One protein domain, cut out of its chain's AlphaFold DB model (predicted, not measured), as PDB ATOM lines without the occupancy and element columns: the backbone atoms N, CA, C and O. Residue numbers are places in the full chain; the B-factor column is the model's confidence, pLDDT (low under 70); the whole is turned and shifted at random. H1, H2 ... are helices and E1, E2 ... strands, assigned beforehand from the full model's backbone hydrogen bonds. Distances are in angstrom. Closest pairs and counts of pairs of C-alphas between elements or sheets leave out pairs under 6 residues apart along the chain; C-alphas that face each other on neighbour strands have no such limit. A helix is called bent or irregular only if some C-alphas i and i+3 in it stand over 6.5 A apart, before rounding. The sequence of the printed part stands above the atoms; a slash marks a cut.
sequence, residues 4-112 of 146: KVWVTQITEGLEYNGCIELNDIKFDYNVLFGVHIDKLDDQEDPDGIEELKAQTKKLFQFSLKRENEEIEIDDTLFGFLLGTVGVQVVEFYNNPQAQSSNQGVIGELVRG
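Overview. This is residues 4 to 112 of the 146 residues of an uncharacterized protein of Candidatus Wolfebacteria bacterium (UniProt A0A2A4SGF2). A strongly twisted sheet of five antiparallel strands is covered on one face by one long helix, H3. Smaller parts extend past it at both ends of the longest axis: H2, with the link before it, at one end, and H4 and H5, beyond edge strand E1, at the other. The printed part has 109 residues with five named helices and five named strands, in the order E1 E2 E3 H1 H2 E4 E5 H3 H4 H5; the sheet's order is E1 E2 E3 E4 E5, and the class is mixed, helices and strands. The whole is compact, with a radius of gyration of the C-alphas of 14.6 A and spans of 46 by 31 by 20 A.

Arrangement. In the sheet, E1 (residues 4 to 11), E2 (15 to 22) and E3 (25 to 33) form a meander, each strand the antiparallel neighbour of the one before; E1 and E2 are a hairpin, as are E2 and E3. N 8 and O 17 are 2.7 A apart, and N 22 and O 25 are 2.8 A apart, both within hydrogen-bond range. E4 (60 to 66) is antiparallel to E3, with N 61 and O 32 at 2.9 A. E5 (69 to 71) makes a hairpin with E4, with N 69 and O 66 at 2.8 A. H3 (75 to 93) is on the sheet, making two layers, a helix on one face of a sheet; its closest C-alphas to E1 are those of Val 89 and Val 7, 6.7 A. It has a kink of 28 degrees near residue 82. H2 (49 to 59) only grazes the sheet with residues 54 to 59, and is near H3. H1 (37 to 42) is close to H3 but not clearly touching, with the C-alphas of Ile 37 and Val 90 7.2 A apart. H4 (96 to 103) only grazes the sheet with residues 98 to 103; it only just touches H3, with 3 pairs of C-alphas within 8 A, only at the corner, and the closest are Ala 98 and Phe 92, 6.2 A. H5 (105 to 110) is not on the sheet; it is close to H4 but not clearly touching, with the C-alphas of Gly 107 and Ser 101 6.7 A apart. Every O i to N i+4 pair is within hydrogen-bond range in H2, H4 and H5, against 13 of 15 in H3 and 0 of 2 in H1, where 2 of 3 O i to N i+3 pairs are within range.

Along the chain. E1 begins at C-alpha 4, (-9.297, -17.708, -58.181), and is 22.1 A long; E2 is 22.8 A, E3 25.4 A and E4 19.7 A. H3 is 25.0 A long and ends at C-alpha 93, (-11.076, -5.272, -45.955); H2 is 15.0 A. H1 is irregular: C-alphas 38 and 41 are 7.3 A apart. H5 ends at C-alpha 110, (-22.622, -18.513, -47.114).

Size, cuts and confidence. The two C-alphas farthest apart are those of Asp 47 and Val 105, 46.0 A. The printed part has no cut and no long link; H1 to H2 is short and the others are tight. The mean pLDDT of the printed part is 74.3, with residue 69 and residues 96 to 112 under 70.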
ATOM      1  N   LYS A   4      -8.054 -18.192 -58.785       75.25
ATOM      2  CA  LYS A   4      -9.297 -17.708 -58.181       75.25
ATOM      3  C   LYS A   4      -9.117 -17.674 -56.677       75.25
ATOM      4  O   LYS A   4      -8.629 -18.641 -56.093       75.25
ATOM      5  N   VAL A   5      -9.514 -16.562 -56.077       72.88
ATOM      6  CA  VAL A   5      -9.461 -16.359 -54.632       72.88
ATOM      7  C   VAL A   5     -10.863 -16.023 -54.156       72.88
ATOM      8  O   VAL A   5     -11.541 -15.182 -54.742       72.88
ATOM      9  N   TRP A   6     -11.287 -16.682 -53.086       79.69
ATOM     10  CA  TRP A   6     -12.501 -16.340 -52.358       79.69
ATOM     11  C   TRP A   6     -12.127 -15.972 -50.936       79.69
ATOM     12  O   TRP A   6     -11.341 -16.685 -50.314       79.69
ATOM     13  N   VAL A   7     -12.705 -14.882 -50.439       79.69
ATOM     14  CA  VAL A   7     -12.515 -14.379 -49.077       79.69
ATOM     15  C   VAL A   7     -13.890 -14.214 -48.438       79.69
ATOM     16  O   VAL A   7     -14.798 -13.618 -49.016       79.69
ATOM     17  N   THR A   8     -14.051 -14.752 -47.238       79.56
ATOM     18  CA  THR A   8     -15.234 -14.616 -46.395       79.56
ATOM     19  C   THR A   8     -14.820 -14.025 -45.063       79.56
ATOM     20  O   THR A   8     -13.972 -14.578 -44.369       79.56
ATOM     21  N   GLN A   9     -15.441 -12.912 -44.692       80.00
ATOM     22  CA  GLN A   9     -15.228 -12.298 -43.390       80.00
ATOM     23  C   GLN A   9     -16.008 -13.060 -42.316       80.00
ATOM     24  O   GLN A   9     -17.236 -13.177 -42.393       80.00
ATOM     25  N   ILE A  10     -15.293 -13.544 -41.303       81.00
ATOM     26  CA  ILE A  10     -15.874 -14.181 -40.117       81.00
ATOM     27  C   ILE A  10     -16.047 -13.123 -39.031       81.00
ATOM     28  O   ILE A  10     -17.176 -12.841 -38.626       81.00
ATOM     29  N   THR A  11     -14.943 -12.462 -38.676       79.38
ATOM     30  CA  THR A  11     -14.896 -11.345 -37.730       79.38
ATOM     31  C   THR A  11     -14.253 -10.150 -38.422       79.38
ATOM     32  O   THR A  11     -13.163 -10.270 -38.981       79.38
ATOM     33  N   GLU A  12     -14.936  -9.002 -38.416       81.81
ATOM     34  CA  GLU A  12     -14.444  -7.779 -39.061       81.81
ATOM     35  C   GLU A  12     -13.039  -7.413 -38.589       81.81
ATOM     36  O   GLU A  12     -12.768  -7.393 -37.390       81.81
ATOM     37  N   GLY A  13     -12.147  -7.212 -39.563       76.38
ATOM     38  CA  GLY A  13     -10.757  -6.827 -39.361       76.38
ATOM     39  C   GLY A  13      -9.904  -7.827 -38.584       76.38
ATOM     40  O   GLY A  13      -8.777  -7.483 -38.253       76.38
ATOM     41  N   LEU A  14     -10.395  -9.035 -38.280       77.75
ATOM     42  CA  LEU A  14      -9.690  -9.992 -37.419       77.75
ATOM     43  C   LEU A  14      -9.627 -11.405 -37.987       77.75
ATOM     44  O   LEU A  14      -8.578 -12.032 -37.905       77.75
ATOM     45  N   GLU A  15     -10.714 -11.928 -38.549       81.69
ATOM     46  CA  GLU A  15     -10.769 -13.337 -38.948       81.69
ATOM     47  C   GLU A  15     -11.454 -13.519 -40.297       81.69
ATOM     48  O   GLU A  15     -12.570 -13.037 -40.530       81.69
ATOM     49  N   TYR A  16     -10.787 -14.275 -41.169       81.06
ATOM     50  CA  TYR A  16     -11.211 -14.506 -42.538       81.06
ATOM     51  C   TYR A  16     -11.003 -15.965 -42.925       81.06
ATOM     52  O   TYR A  16      -9.950 -16.550 -42.685       81.06
ATOM     53  N   ASN A  17     -12.001 -16.529 -43.593       83.31
ATOM     54  CA  ASN A  17     -11.893 -17.816 -44.268       83.31
ATOM     55  C   ASN A  17     -11.808 -17.594 -45.765       83.31
ATOM     56  O   ASN A  17     -12.335 -16.613 -46.291       83.31
ATOM     57  N   GLY A  18     -11.226 -18.537 -46.481       82.75
ATOM     58  CA  GLY A  18     -11.248 -18.454 -47.921       82.75
ATOM     59  C   GLY A  18     -10.727 -19.688 -48.610       82.75
ATOM     60  O   GLY A  18     -10.454 -20.718 -47.998       82.75
ATOM     61  N   CYS A  19     -10.622 -19.562 -49.922       82.38
ATOM     62  CA  CYS A  19     -10.114 -20.608 -50.779       82.38
ATOM     63  C   CYS A  19      -9.244 -20.001 -51.875       82.38
ATOM     64  O   CYS A  19      -9.582 -18.953 -52.431       82.38
ATOM     65  N   ILE A  20      -8.160 -20.693 -52.217       77.56
ATOM     66  CA  ILE A  20      -7.372 -20.445 -53.423       77.56
ATOM     67  C   ILE A  20      -7.529 -21.646 -54.363       77.56
ATOM     68  O   ILE A  20      -7.284 -22.785 -53.971       77.56
ATOM     69  N   GLU A  21      -7.886 -21.380 -55.620       77.81
ATOM     70  CA  GLU A  21      -7.841 -22.346 -56.724       77.81
ATOM     71  C   GLU A  21      -6.760 -21.917 -57.729       77.81
ATOM     72  O   GLU A  21      -6.843 -20.850 -58.348       77.81
ATOM     73  N   LEU A  22      -5.730 -22.754 -57.864       74.88
ATOM     74  CA  LEU A  22      -4.619 -22.618 -58.806       74.88
ATOM     75  C   LEU A  22      -4.691 -23.764 -59.811       74.88
ATOM     76  O   LEU A  22      -4.292 -24.891 -59.513       74.88
ATOM     77  N   ASN A  23      -5.166 -23.470 -61.022       79.06
ATOM     78  CA  ASN A  23      -5.482 -24.494 -62.023       79.06
ATOM     79  C   ASN A  23      -6.461 -25.537 -61.439       79.06
ATOM     80  O   ASN A  23      -7.575 -25.165 -61.092       79.06
ATOM     81  N   ASP A  24      -6.045 -26.799 -61.295       77.62
ATOM     82  CA  ASP A  24      -6.869 -27.888 -60.746       77.62
ATOM     83  C   ASP A  24      -6.635 -28.131 -59.243       77.62
ATOM     84  O   ASP A  24      -7.181 -29.074 -58.670       77.62
ATOM     85  N   ILE A  25      -5.805 -27.311 -58.588       77.31
ATOM     86  CA  ILE A  25      -5.471 -27.468 -57.170       77.31
ATOM     87  C   ILE A  25      -6.247 -26.446 -56.348       77.31
ATOM     88  O   ILE A  25      -6.120 -25.241 -56.567       77.31
ATOM     89  N   LYS A  26      -7.011 -26.933 -55.371       81.38
ATOM     90  CA  LYS A  26      -7.812 -26.119 -54.458       81.38
ATOM     91  C   LYS A  26      -7.335 -26.289 -53.017       81.38
ATOM     92  O   LYS A  26      -7.086 -27.413 -52.579       81.38
ATOM     93  N   PHE A  27      -7.250 -25.183 -52.287       80.31
ATOM     94  CA  PHE A  27      -6.936 -25.165 -50.861       80.31
ATOM     95  C   PHE A  27      -7.877 -24.235 -50.126       80.31
ATOM     96  O   PHE A  27      -8.121 -23.119 -50.589       80.31
ATOM     97  N   ASP A  28      -8.317 -24.670 -48.955       82.62
ATOM     98  CA  ASP A  28      -9.057 -23.829 -48.028       82.62
ATOM     99  C   ASP A  28      -8.085 -23.279 -46.980       82.62
ATOM    100  O   ASP A  28      -7.170 -23.977 -46.525       82.62
ATOM    101  N   TYR A  29      -8.274 -22.019 -46.604       80.94
ATOM    102  CA  TYR A  29      -7.440 -21.343 -45.620       80.94
ATOM    103  C   TYR A  29      -8.281 -20.602 -44.581       80.94
ATOM    104  O   TYR A  29      -9.398 -20.149 -44.854       80.94
ATOM    105  N   ASN A  30      -7.692 -20.439 -43.400       82.31
ATOM    106  CA  ASN A  30      -8.110 -19.482 -42.384       82.31
ATOM    107  C   ASN A  30      -6.953 -18.512 -42.123       82.31
ATOM    108  O   ASN A  30      -5.790 -18.926 -42.064       82.31
ATOM    109  N   VAL A  31      -7.291 -17.231 -42.001       82.25
ATOM    110  CA  VAL A  31      -6.388 -16.176 -41.552       82.25
ATOM    111  C   VAL A  31      -6.965 -15.566 -40.294       82.25
ATOM    112  O   VAL A  31      -8.084 -15.046 -40.307       82.25
ATOM    113  N   LEU A  32      -6.157 -15.572 -39.244       81.56
ATOM    114  CA  LEU A  32      -6.420 -14.842 -38.020       81.56
ATOM    115  C   LEU A  32      -5.350 -13.768 -37.850       81.56
ATOM    116  O   LEU A  32      -4.151 -14.064 -37.795       81.56
ATOM    117  N   PHE A  33      -5.795 -12.521 -37.754       77.62
ATOM    118  CA  PHE A  33      -4.920 -11.410 -37.435       77.62
ATOM    119  C   PHE A  33      -4.737 -11.302 -35.919       77.62
ATOM    120  O   PHE A  33      -5.699 -11.342 -35.151       77.62
ATOM    121  N   GLY A  34      -3.490 -11.134 -35.477       72.38
ATOM    122  CA  GLY A  34      -3.152 -10.928 -34.065       72.38
ATOM    123  C   GLY A  34      -3.600  -9.565 -33.519       72.38
ATOM    124  O   GLY A  34      -3.700  -9.384 -32.306       72.38
ATOM    125  N   VAL A  35      -3.882  -8.618 -34.413       75.44
ATOM    126  CA  VAL A  35      -4.456  -7.293 -34.145       75.44
ATOM    127  C   VAL A  35      -5.478  -6.976 -35.232       75.44
ATOM    128  O   VAL A  35      -5.478  -7.610 -36.279       75.44
ATOM    129  N   HIS A  36      -6.347  -5.996 -35.009       84.94
ATOM    130  CA  HIS A  36      -7.285  -5.585 -36.052       84.94
ATOM    131  C   HIS A  36      -6.533  -4.980 -37.258       84.94
ATOM    132  O   HIS A  36      -5.518  -4.314 -37.058       84.94
ATOM    133  N   ILE A  37      -7.001  -5.217 -38.494       78.19
ATOM    134  CA  ILE A  37      -6.307  -4.807 -39.738       78.19
ATOM    135  C   ILE A  37      -5.986  -3.301 -39.766       78.19
ATOM    136  O   ILE A  37      -4.930  -2.913 -40.254       78.19
ATOM    137  N   ASP A  38      -6.850  -2.457 -39.196       79.94
ATOM    138  CA  ASP A  38      -6.629  -1.002 -39.094       79.94
ATOM    139  C   ASP A  38      -5.446  -0.590 -38.195       79.94
ATOM    140  O   ASP A  38      -5.039   0.566 -38.231       79.94
ATOM    141  N   LYS A  39      -4.891  -1.525 -37.414       78.62
ATOM    142  CA  LYS A  39      -3.754  -1.331 -36.498       78.62
ATOM    143  C   LYS A  39      -2.478  -2.020 -36.974       78.62
ATOM    144  O   LYS A  39      -1.511  -2.104 -36.214       78.62
ATOM    145  N   LEU A  40      -2.457  -2.555 -38.196       74.94
ATOM    146  CA  LEU A  40      -1.244  -3.172 -38.746       74.94
ATOM    147  C   LEU A  40      -0.107  -2.157 -38.914       74.94
ATOM    148  O   LEU A  40       1.047  -2.528 -38.735       74.94
ATOM    149  N   ASP A  41      -0.434  -0.890 -39.168       75.25
ATOM    150  CA  ASP A  41       0.550   0.193 -39.286       75.25
ATOM    151  C   ASP A  41       0.983   0.763 -37.919       75.25
ATOM    152  O   ASP A  41       1.964   1.494 -37.839       75.25
ATOM    153  N   ASP A  42       0.286   0.406 -36.832       77.81
ATOM    154  CA  ASP A  42       0.604   0.849 -35.464       77.81
ATOM    155  C   ASP A  42       1.684  -0.023 -34.790       77.81
ATOM    156  O   ASP A  42       1.954   0.124 -33.595       77.81
ATOM    157  N   GLN A  43       2.255  -0.993 -35.511       73.94
ATOM    158  CA  GLN A  43       3.244  -1.917 -34.958       73.94
ATOM    159  C   GLN A  43       4.623  -1.255 -34.855       73.94
ATOM    160  O   GLN A  43       4.992  -0.424 -35.679       73.94
ATOM    161  N   GLU A  44       5.385  -1.623 -33.824       80.62
ATOM    162  CA  GLU A  44       6.756  -1.138 -33.655       80.62
ATOM    163  C   GLU A  44       7.649  -1.642 -34.794       80.62
ATOM    164  O   GLU A  44       7.574  -2.813 -35.176       80.62
ATOM    165  N   ASP A  45       8.520  -0.769 -35.304       80.25
ATOM    166  CA  ASP A  45       9.506  -1.152 -36.310       80.25
ATOM    167  C   ASP A  45      10.442  -2.235 -35.733       80.25
ATOM    168  O   ASP A  45      11.051  -2.021 -34.683       80.25
ATOM    169  N   PRO A  46      10.586  -3.397 -36.389       81.50
ATOM    170  CA  PRO A  46      11.436  -4.472 -35.890       81.50
ATOM    171  C   PRO A  46      12.927  -4.141 -36.027       81.50
ATOM    172  O   PRO A  46      13.370  -3.661 -37.078       81.50
ATOM    173  N   ASP A  47      13.741  -4.546 -35.044       87.25
ATOM    174  CA  ASP A  47      15.204  -4.396 -35.051       87.25
ATOM    175  C   ASP A  47      15.888  -5.487 -35.911       87.25
ATOM    176  O   ASP A  47      16.838  -6.170 -35.512       87.25
ATOM    177  N   GLY A  48      15.407  -5.659 -37.147       83.44
ATOM    178  CA  GLY A  48      15.999  -6.527 -38.165       83.44
ATOM    179  C   GLY A  48      15.098  -7.663 -38.655       83.44
ATOM    180  O   GLY A  48      13.938  -7.808 -38.283       83.44
ATOM    181  N   ILE A  49      15.653  -8.492 -39.546       79.25
ATOM    182  CA  ILE A  49      14.885  -9.475 -40.333       79.25
ATOM    183  C   ILE A  49      14.277 -10.589 -39.466       79.25
ATOM    184  O   ILE A  49      13.161 -11.026 -39.732       79.25
ATOM    185  N   GLU A  50      14.991 -11.072 -38.449       86.19
ATOM    186  CA  GLU A  50      14.487 -12.159 -37.597       86.19
ATOM    187  C   GLU A  50      13.341 -11.693 -36.695       86.19
ATOM    188  O   GLU A  50      12.344 -12.400 -36.542       86.19
ATOM    189  N   GLU A  51      13.432 -10.470 -36.174       82.94
ATOM    190  CA  GLU A  51      12.338  -9.870 -35.422       82.94
ATOM    191  C   GLU A  51      11.146  -9.557 -36.330       82.94
ATOM    192  O   GLU A  51      10.023  -9.923 -35.991       82.94
ATOM    193  N   LEU A  52      11.383  -9.011 -37.528       77.12
ATOM    194  CA  LEU A  52      10.344  -8.785 -38.535       77.12
ATOM    195  C   LEU A  52       9.575 -10.076 -38.839       77.12
ATOM    196  O   LEU A  52       8.344 -10.080 -38.853       77.12
ATOM    197  N   LYS A  53      10.279 -11.194 -39.049       77.12
ATOM    198  CA  LYS A  53       9.646 -12.502 -39.274       77.12
ATOM    199  C   LYS A  53       8.819 -12.947 -38.070       77.12
ATOM    200  O   LYS A  53       7.692 -13.407 -38.252       77.12
ATOM    201  N   ALA A  54       9.359 -12.828 -36.858       81.00
ATOM    202  CA  ALA A  54       8.667 -13.231 -35.636       81.00
ATOM    203  C   ALA A  54       7.408 -12.387 -35.387       81.00
ATOM    204  O   ALA A  54       6.342 -12.939 -35.106       81.00
ATOM    205  N   GLN A  55       7.509 -11.067 -35.553       75.88
ATOM    206  CA  GLN A  55       6.377 -10.150 -35.471       75.88
ATOM    207  C   GLN A  55       5.336 -10.474 -36.550       75.88
ATOM    208  O   GLN A  55       4.161 -10.640 -36.232       75.88
ATOM    209  N   THR A  56       5.753 -10.696 -37.799       77.75
ATOM    210  CA  THR A  56       4.837 -11.057 -38.895       77.75
ATOM    211  C   THR A  56       4.088 -12.361 -38.603       77.75
ATOM    212  O   THR A  56       2.875 -12.417 -38.757       77.75
ATOM    213  N   LYS A  57       4.761 -13.404 -38.103       76.12
ATOM    214  CA  LYS A  57       4.106 -14.670 -37.708       76.12
ATOM    215  C   LYS A  57       3.161 -14.529 -36.512       76.12
ATOM    216  O   LYS A  57       2.249 -15.332 -36.348       76.12
ATOM    217  N   LYS A  58       3.378 -13.527 -35.660       76.06
ATOM    218  CA  LYS A  58       2.470 -13.200 -34.555       76.06
ATOM    219  C   LYS A  58       1.234 -12.448 -35.052       76.06
ATOM    220  O   LYS A  58       0.141 -12.682 -34.541       76.06
ATOM    221  N   LEU A  59       1.419 -11.558 -36.027       78.56
ATOM    222  CA  LEU A  59       0.356 -10.763 -36.639       78.56
ATOM    223  C   LEU A  59      -0.511 -11.584 -37.586       78.56
ATOM    224  O   LEU A  59      -1.704 -11.325 -37.657       78.56
ATOM    225  N   PHE A  60       0.065 -12.567 -38.274       77.62
ATOM    226  CA  PHE A  60      -0.631 -13.404 -39.242       77.62
ATOM    227  C   PHE A  60      -0.519 -14.867 -38.833       77.62
ATOM    228  O   PHE A  60       0.541 -15.483 -38.954       77.62
ATOM    229  N   GLN A  61      -1.632 -15.432 -38.382       79.38
ATOM    230  CA  GLN A  61      -1.742 -16.860 -38.123       79.38
ATOM    231  C   GLN A  61      -2.519 -17.492 -39.272       79.38
ATOM    232  O   GLN A  61      -3.666 -17.130 -39.537       79.38
ATOM    233  N   PHE A  62      -1.864 -18.420 -39.965       77.12
ATOM    234  CA  PHE A  62      -2.459 -19.165 -41.065       77.12
ATOM    235  C   PHE A  62      -2.728 -20.603 -40.642       77.12
ATOM    236  O   PHE A  62      -1.907 -21.240 -39.981       77.12
ATOM    237  N   SER A  63      -3.847 -21.139 -41.110       75.69
ATOM    238  CA  SER A  63      -4.087 -22.578 -41.150       75.69
ATOM    239  C   SER A  63      -4.510 -22.954 -42.562       75.69
ATOM    240  O   SER A  63      -5.383 -22.305 -43.143       75.69
ATOM    241  N   LEU A  64      -3.886 -23.990 -43.120       76.75
ATOM    242  CA  LEU A  64      -4.109 -24.435 -44.492       76.75
ATOM    243  C   LEU A  64      -4.582 -25.885 -44.494       76.75
ATOM    244  O   LEU A  64      -4.001 -26.727 -43.807       76.75
ATOM    245  N   LYS A  65      -5.616 -26.187 -45.285       76.50
ATOM    246  CA  LYS A  65      -6.105 -27.557 -45.459       76.50
ATOM    247  C   LYS A  65      -6.261 -27.917 -46.934       76.50
ATOM    248  O   LYS A  65      -6.704 -27.100 -47.745       76.50
ATOM    249  N   ARG A  66      -5.925 -29.161 -47.280       80.31
ATOM    250  CA  ARG A  66      -6.189 -29.770 -48.596       80.31
ATOM    251  C   ARG A  66      -6.940 -31.072 -48.381       80.31
ATOM    252  O   ARG A  66      -6.496 -31.901 -47.604       80.31
ATOM    253  N   GLU A  67      -8.076 -31.242 -49.056       77.06
ATOM    254  CA  GLU A  67      -8.889 -32.470 -48.959       77.06
ATOM    255  C   GLU A  67      -9.234 -32.870 -47.504       77.06
ATOM    256  O   GLU A  67      -9.412 -34.042 -47.187       77.06
ATOM    257  N   ASN A  68      -9.395 -31.869 -46.626       71.38
ATOM    258  CA  ASN A  68      -9.603 -31.975 -45.171       71.38
ATOM    259  C   ASN A  68      -8.377 -32.359 -44.323       71.38
ATOM    260  O   ASN A  68      -8.509 -32.457 -43.102       71.38
ATOM    261  N   GLU A  69      -7.195 -32.510 -44.915       69.94
ATOM    262  CA  GLU A  69      -5.937 -32.701 -44.190       69.94
ATOM    263  C   GLU A  69      -5.259 -31.357 -43.916       69.94
ATOM    264  O   GLU A  69      -5.203 -30.487 -44.788       69.94
ATOM    265  N   GLU A  70      -4.755 -31.176 -42.695       76.12
ATOM    266  CA  GLU A  70      -4.000 -29.985 -42.307       76.12
ATOM    267  C   GLU A  70      -2.578 -30.039 -42.862       76.12
ATOM    268  O   GLU A  70      -1.882 -31.047 -42.736       76.12
ATOM    269  N   ILE A  71      -2.166 -28.947 -43.503       78.38
ATOM    270  CA  ILE A  71      -0.842 -28.804 -44.099       78.38
ATOM    271  C   ILE A  71       0.041 -28.024 -43.131       78.38
ATOM    272  O   ILE A  71      -0.307 -26.920 -42.714       78.38
ATOM    273  N   GLU A  72       1.211 -28.580 -42.826       85.38
ATOM    274  CA  GLU A  72       2.254 -27.866 -42.095       85.38
ATOM    275  C   GLU A  72       2.762 -26.668 -42.913       85.38
ATOM    276  O   GLU A  72       3.078 -26.791 -44.098       85.38
ATOM    277  N   ILE A  73       2.842 -25.501 -42.271       79.12
ATOM    278  CA  ILE A  73       3.266 -24.251 -42.902       79.12
ATOM    279  C   ILE A  73       4.710 -23.948 -42.502       79.12
ATOM    280  O   ILE A  73       4.975 -23.471 -41.400       79.12
ATOM    281  N   ASP A  74       5.636 -24.205 -43.423       84.00
ATOM    282  CA  ASP A  74       7.030 -23.772 -43.306       84.00
ATOM    283  C   ASP A  74       7.210 -22.286 -43.684       84.00
ATOM    284  O   ASP A  74       6.267 -21.604 -44.086       84.00
ATOM    285  N   ASP A  75       8.433 -21.759 -43.571       81.94
ATOM    286  CA  ASP A  75       8.735 -20.352 -43.879       81.94
ATOM    287  C   ASP A  75       8.450 -19.964 -45.337       81.94
ATOM    288  O   ASP A  75       8.061 -18.826 -45.617       81.94
ATOM    289  N   THR A  76       8.635 -20.899 -46.271       83.75
ATOM    290  CA  THR A  76       8.420 -20.648 -47.701       83.75
ATOM    291  C   THR A  76       6.928 -20.564 -47.992       83.75
ATOM    292  O   THR A  76       6.469 -19.620 -48.640       83.75
ATOM    293  N   LEU A  77       6.162 -21.523 -47.472       78.50
ATOM    294  CA  LEU A  77       4.713 -21.551 -47.591       78.50
ATOM    295  C   LEU A  77       4.079 -20.380 -46.836       78.50
ATOM    296  O   LEU A  77       3.150 -19.768 -47.352       78.50
ATOM    297  N   PHE A  78       4.621 -20.001 -45.678       78.62
ATOM    298  CA  PHE A  78       4.199 -18.812 -44.944       78.62
ATOM    299  C   PHE A  78       4.376 -17.542 -45.782       78.62
ATOM    300  O   PHE A  78       3.431 -16.771 -45.924       78.62
ATOM    301  N   GLY A  79       5.555 -17.333 -46.381       76.06
ATOM    302  CA  GLY A  79       5.809 -16.177 -47.246       76.06
ATOM    303  C   GLY A  79       4.892 -16.147 -48.471       76.06
ATOM    304  O   GLY A  79       4.365 -15.092 -48.827       76.06
ATOM    305  N   PHE A  80       4.637 -17.312 -49.076       79.56
ATOM    306  CA  PHE A  80       3.666 -17.443 -50.160       79.56
ATOM    307  C   PHE A  80       2.252 -17.058 -49.706       79.56
ATOM    308  O   PHE A  80       1.619 -16.228 -50.360       79.56
ATOM    309  N   LEU A  81       1.767 -17.613 -48.590       77.75
ATOM    310  CA  LEU A  81       0.438 -17.325 -48.041       77.75
ATOM    311  C   LEU A  81       0.305 -15.858 -47.634       77.75
ATOM    312  O   LEU A  81      -0.711 -15.240 -47.924       77.75
ATOM    313  N   LEU A  82       1.333 -15.253 -47.050       78.88
ATOM    314  CA  LEU A  82       1.319 -13.828 -46.736       78.88
ATOM    315  C   LEU A  82       1.192 -12.972 -48.008       78.88
ATOM    316  O   LEU A  82       0.347 -12.081 -48.071       78.88
ATOM    317  N   GLY A  83       1.986 -13.277 -49.040       75.12
ATOM    318  CA  GLY A  83       1.985 -12.529 -50.299       75.12
ATOM    319  C   GLY A  83       0.744 -12.745 -51.168       75.12
ATOM    320  O   GLY A  83       0.379 -11.854 -51.928       75.12
ATOM    321  N   THR A  84       0.082 -13.902 -51.067       75.00
ATOM    322  CA  THR A  84      -1.138 -14.197 -51.842       75.00
ATOM    323  C   THR A  84      -2.410 -14.029 -51.034       75.00
ATOM    324  O   THR A  84      -3.307 -13.326 -51.473       75.00
ATOM    325  N   VAL A  85      -2.520 -14.651 -49.864       79.56
ATOM    326  CA  VAL A  85      -3.713 -14.559 -49.013       79.56
ATOM    327  C   VAL A  85      -3.732 -13.251 -48.232       79.56
ATOM    328  O   VAL A  85      -4.741 -12.551 -48.252       79.56
ATOM    329  N   GLY A  86      -2.635 -12.910 -47.548       75.00
ATOM    330  CA  GLY A  86      -2.574 -11.732 -46.675       75.00
ATOM    331  C   GLY A  86      -2.940 -10.444 -47.414       75.00
ATOM    332  O   GLY A  86      -3.833  -9.717 -46.980       75.00
ATOM    333  N   VAL A  87      -2.335 -10.222 -48.586       77.38
ATOM    334  CA  VAL A  87      -2.646  -9.079 -49.465       77.38
ATOM    335  C   VAL A  87      -4.123  -9.059 -49.864       77.38
ATOM    336  O   VAL A  87      -4.778  -8.030 -49.727       77.38
ATOM    337  N   GLN A  88      -4.677 -10.197 -50.286       76.69
ATOM    338  CA  GLN A  88      -6.073 -10.285 -50.727       76.69
ATOM    339  C   GLN A  88      -7.070 -10.006 -49.597       76.69
ATOM    340  O   GLN A  88      -8.111  -9.394 -49.828       76.69
ATOM    341  N   VAL A  89      -6.764 -10.420 -48.365       79.12
ATOM    342  CA  VAL A  89      -7.619 -10.135 -47.207       79.12
ATOM    343  C   VAL A  89      -7.576  -8.652 -46.832       79.12
ATOM    344  O   VAL A  89      -8.620  -8.070 -46.535       79.12
ATOM    345  N   VAL A  90      -6.404  -8.017 -46.902       77.50
ATOM    346  CA  VAL A  90      -6.266  -6.568 -46.677       77.50
ATOM    347  C   VAL A  90      -6.989  -5.769 -47.769       77.50
ATOM    348  O   VAL A  90      -7.713  -4.823 -47.461       77.50
ATOM    349  N   GLU A  91      -6.869  -6.168 -49.038       78.19
ATOM    350  CA  GLU A  91      -7.623  -5.571 -50.151       78.19
ATOM    351  C   GLU A  91      -9.137  -5.748 -49.981       78.19
ATOM    352  O   GLU A  91      -9.896  -4.797 -50.169       78.19
ATOM    353  N   PHE A  92      -9.581  -6.944 -49.577       79.62
ATOM    354  CA  PHE A  92     -10.982  -7.215 -49.269       79.62
ATOM    355  C   PHE A  92     -11.492  -6.294 -48.153       79.62
ATOM    356  O   PHE A  92     -12.558  -5.693 -48.291       79.62
ATOM    357  N   TYR A  93     -10.728  -6.156 -47.064       77.88
ATOM    358  CA  TYR A  93     -11.076  -5.272 -45.955       77.88
ATOM    359  C   TYR A  93     -11.162  -3.809 -46.411       77.88
ATOM    360  O   TYR A  93     -12.115  -3.120 -46.071       77.88
ATOM    361  N   ASN A  94     -10.251  -3.339 -47.254       76.12
ATOM    362  CA  ASN A  94     -10.281  -1.959 -47.740       76.12
ATOM    363  C   ASN A  94     -11.317  -1.699 -48.851       76.12
ATOM    364  O   ASN A  94     -11.410  -0.571 -49.334       76.12
ATOM    365  N   ASN A  95     -12.111  -2.701 -49.257       77.50
ATOM    366  CA  ASN A  95     -13.159  -2.569 -50.268       77.50
ATOM    367  C   ASN A  95     -14.572  -2.593 -49.633       77.50
ATOM    368  O   ASN A  95     -15.130  -3.669 -49.384       77.50
ATOM    369  N   PRO A  96     -15.225  -1.427 -49.447       64.56
ATOM    370  CA  PRO A  96     -16.544  -1.336 -48.810       64.56
ATOM    371  C   PRO A  96     -17.651  -2.096 -49.559       64.56
ATOM    372  O   PRO A  96     -18.616  -2.581 -48.960       64.56
ATOM    373  N   GLN A  97     -17.528  -2.232 -50.883       65.00
ATOM    374  CA  GLN A  97     -18.490  -2.971 -51.700       65.00
ATOM    375  C   GLN A  97     -18.362  -4.487 -51.483       65.00
ATOM    376  O   GLN A  97     -19.370  -5.201 -51.449       65.00
ATOM    377  N   ALA A  98     -17.138  -4.980 -51.278       63.12
ATOM    378  CA  ALA A  98     -16.875  -6.382 -50.967       63.12
ATOM    379  C   ALA A  98     -17.355  -6.743 -49.550       63.12
ATOM    380  O   ALA A  98     -18.031  -7.760 -49.368       63.12
ATOM    381  N   GLN A  99     -17.099  -5.874 -48.565       57.56
ATOM    382  CA  GLN A  99     -17.577  -6.055 -47.192       57.56
ATOM    383  C   GLN A  99     -19.112  -6.075 -47.096       57.56
ATOM    384  O   GLN A  99     -19.688  -6.991 -46.507       57.56
ATOM    385  N   SER A 100     -19.788  -5.101 -47.716       60.03
ATOM    386  CA  SER A 100     -21.257  -4.999 -47.680       60.03
ATOM    387  C   SER A 100     -21.950  -6.193 -48.342       60.03
ATOM    388  O   SER A 100     -22.941  -6.704 -47.817       60.03
ATOM    389  N   SER A 101     -21.387  -6.715 -49.436       58.81
ATOM    390  CA  SER A 101     -21.881  -7.932 -50.097       58.81
ATOM    391  C   SER A 101     -21.777  -9.177 -49.205       58.81
ATOM    392  O   SER A 101     -22.601 -10.085 -49.315       58.81
ATOM    393  N   ASN A 102     -20.810  -9.204 -48.283       57.03
ATOM    394  CA  ASN A 102     -20.625 -10.285 -47.312       57.03
ATOM    395  C   ASN A 102     -21.545 -10.148 -46.086       57.03
ATOM    396  O   ASN A 102     -21.859 -11.137 -45.430       57.03
ATOM    397  N   GLN A 103     -21.994  -8.935 -45.755       51.03
ATOM    398  CA  GLN A 103     -22.930  -8.675 -44.650       51.03
ATOM    399  C   GLN A 103     -24.411  -8.800 -45.049       51.03
ATOM    400  O   GLN A 103     -25.267  -8.890 -44.174       51.03
ATOM    401  N   GLY A 104     -24.734  -8.821 -46.345       48.28
ATOM    402  CA  GLY A 104     -26.103  -9.033 -46.826       48.28
ATOM    403  C   GLY A 104     -26.601 -10.479 -46.679       48.28
ATOM    404  O   GLY A 104     -25.831 -11.395 -46.400       48.28
ATOM    405  N   VAL A 105     -27.891 -10.703 -46.969       44.22
ATOM    406  CA  VAL A 105     -28.587 -12.016 -46.924       44.22
ATOM    407  C   VAL A 105     -27.812 -13.138 -47.639       44.22
ATOM    408  O   VAL A 105     -27.852 -14.298 -47.237       44.22
ATOM    409  N   ILE A 106     -27.064 -12.796 -48.692       42.38
ATOM    410  CA  ILE A 106     -26.220 -13.734 -49.445       42.38
ATOM    411  C   ILE A 106     -25.026 -14.214 -48.603       42.38
ATOM    412  O   ILE A 106     -24.716 -15.402 -48.608       42.38
ATOM    413  N   GLY A 107     -24.385 -13.330 -47.839       38.88
ATOM    414  CA  GLY A 107     -23.292 -13.700 -46.945       38.88
ATOM    415  C   GLY A 107     -23.754 -14.409 -45.666       38.88
ATOM    416  O   GLY A 107     -23.009 -15.222 -45.128       38.88
ATOM    417  N   GLU A 108     -24.996 -14.201 -45.212       40.03
ATOM    418  CA  GLU A 108     -25.615 -15.041 -44.166       40.03
ATOM    419  C   GLU A 108     -25.879 -16.477 -44.654       40.03
ATOM    420  O   GLU A 108     -25.653 -17.434 -43.907       40.03
ATOM    421  N   LEU A 109     -26.278 -16.646 -45.922       40.00
ATOM    422  CA  LEU A 109     -26.413 -17.964 -46.554       40.00
ATOM    423  C   LEU A 109     -25.063 -18.689 -46.676       40.00
ATOM    424  O   LEU A 109     -24.991 -19.890 -46.420       40.00
ATOM    425  N   VAL A 110     -23.992 -17.967 -47.026       43.12
ATOM    426  CA  VAL A 110     -22.622 -18.513 -47.114       43.12
ATOM    427  C   VAL A 110     -22.060 -18.861 -45.728       43.12
ATOM    428  O   VAL A 110     -21.331 -19.842 -45.593       43.12
ATOM    429  N   ARG A 111     -22.452 -18.123 -44.680       40.06
ATOM    430  CA  ARG A 111     -22.080 -18.386 -43.275       40.06
ATOM    431  C   ARG A 111     -22.834 -19.553 -42.616       40.06
ATOM    432  O   ARG A 111     -22.536 -19.889 -41.473       40.06
ATOM    433  N   GLY A 112     -23.749 -20.221 -43.325       34.38
ATOM    434  CA  GLY A 112     -24.203 -21.565 -42.952       34.38
ATOM    435  C   GLY A 112     -25.243 -21.658 -41.828       34.38
ATOM    436  O   GLY A 112     -25.187 -22.592 -41.033       34.38
TER     437      GLY A 112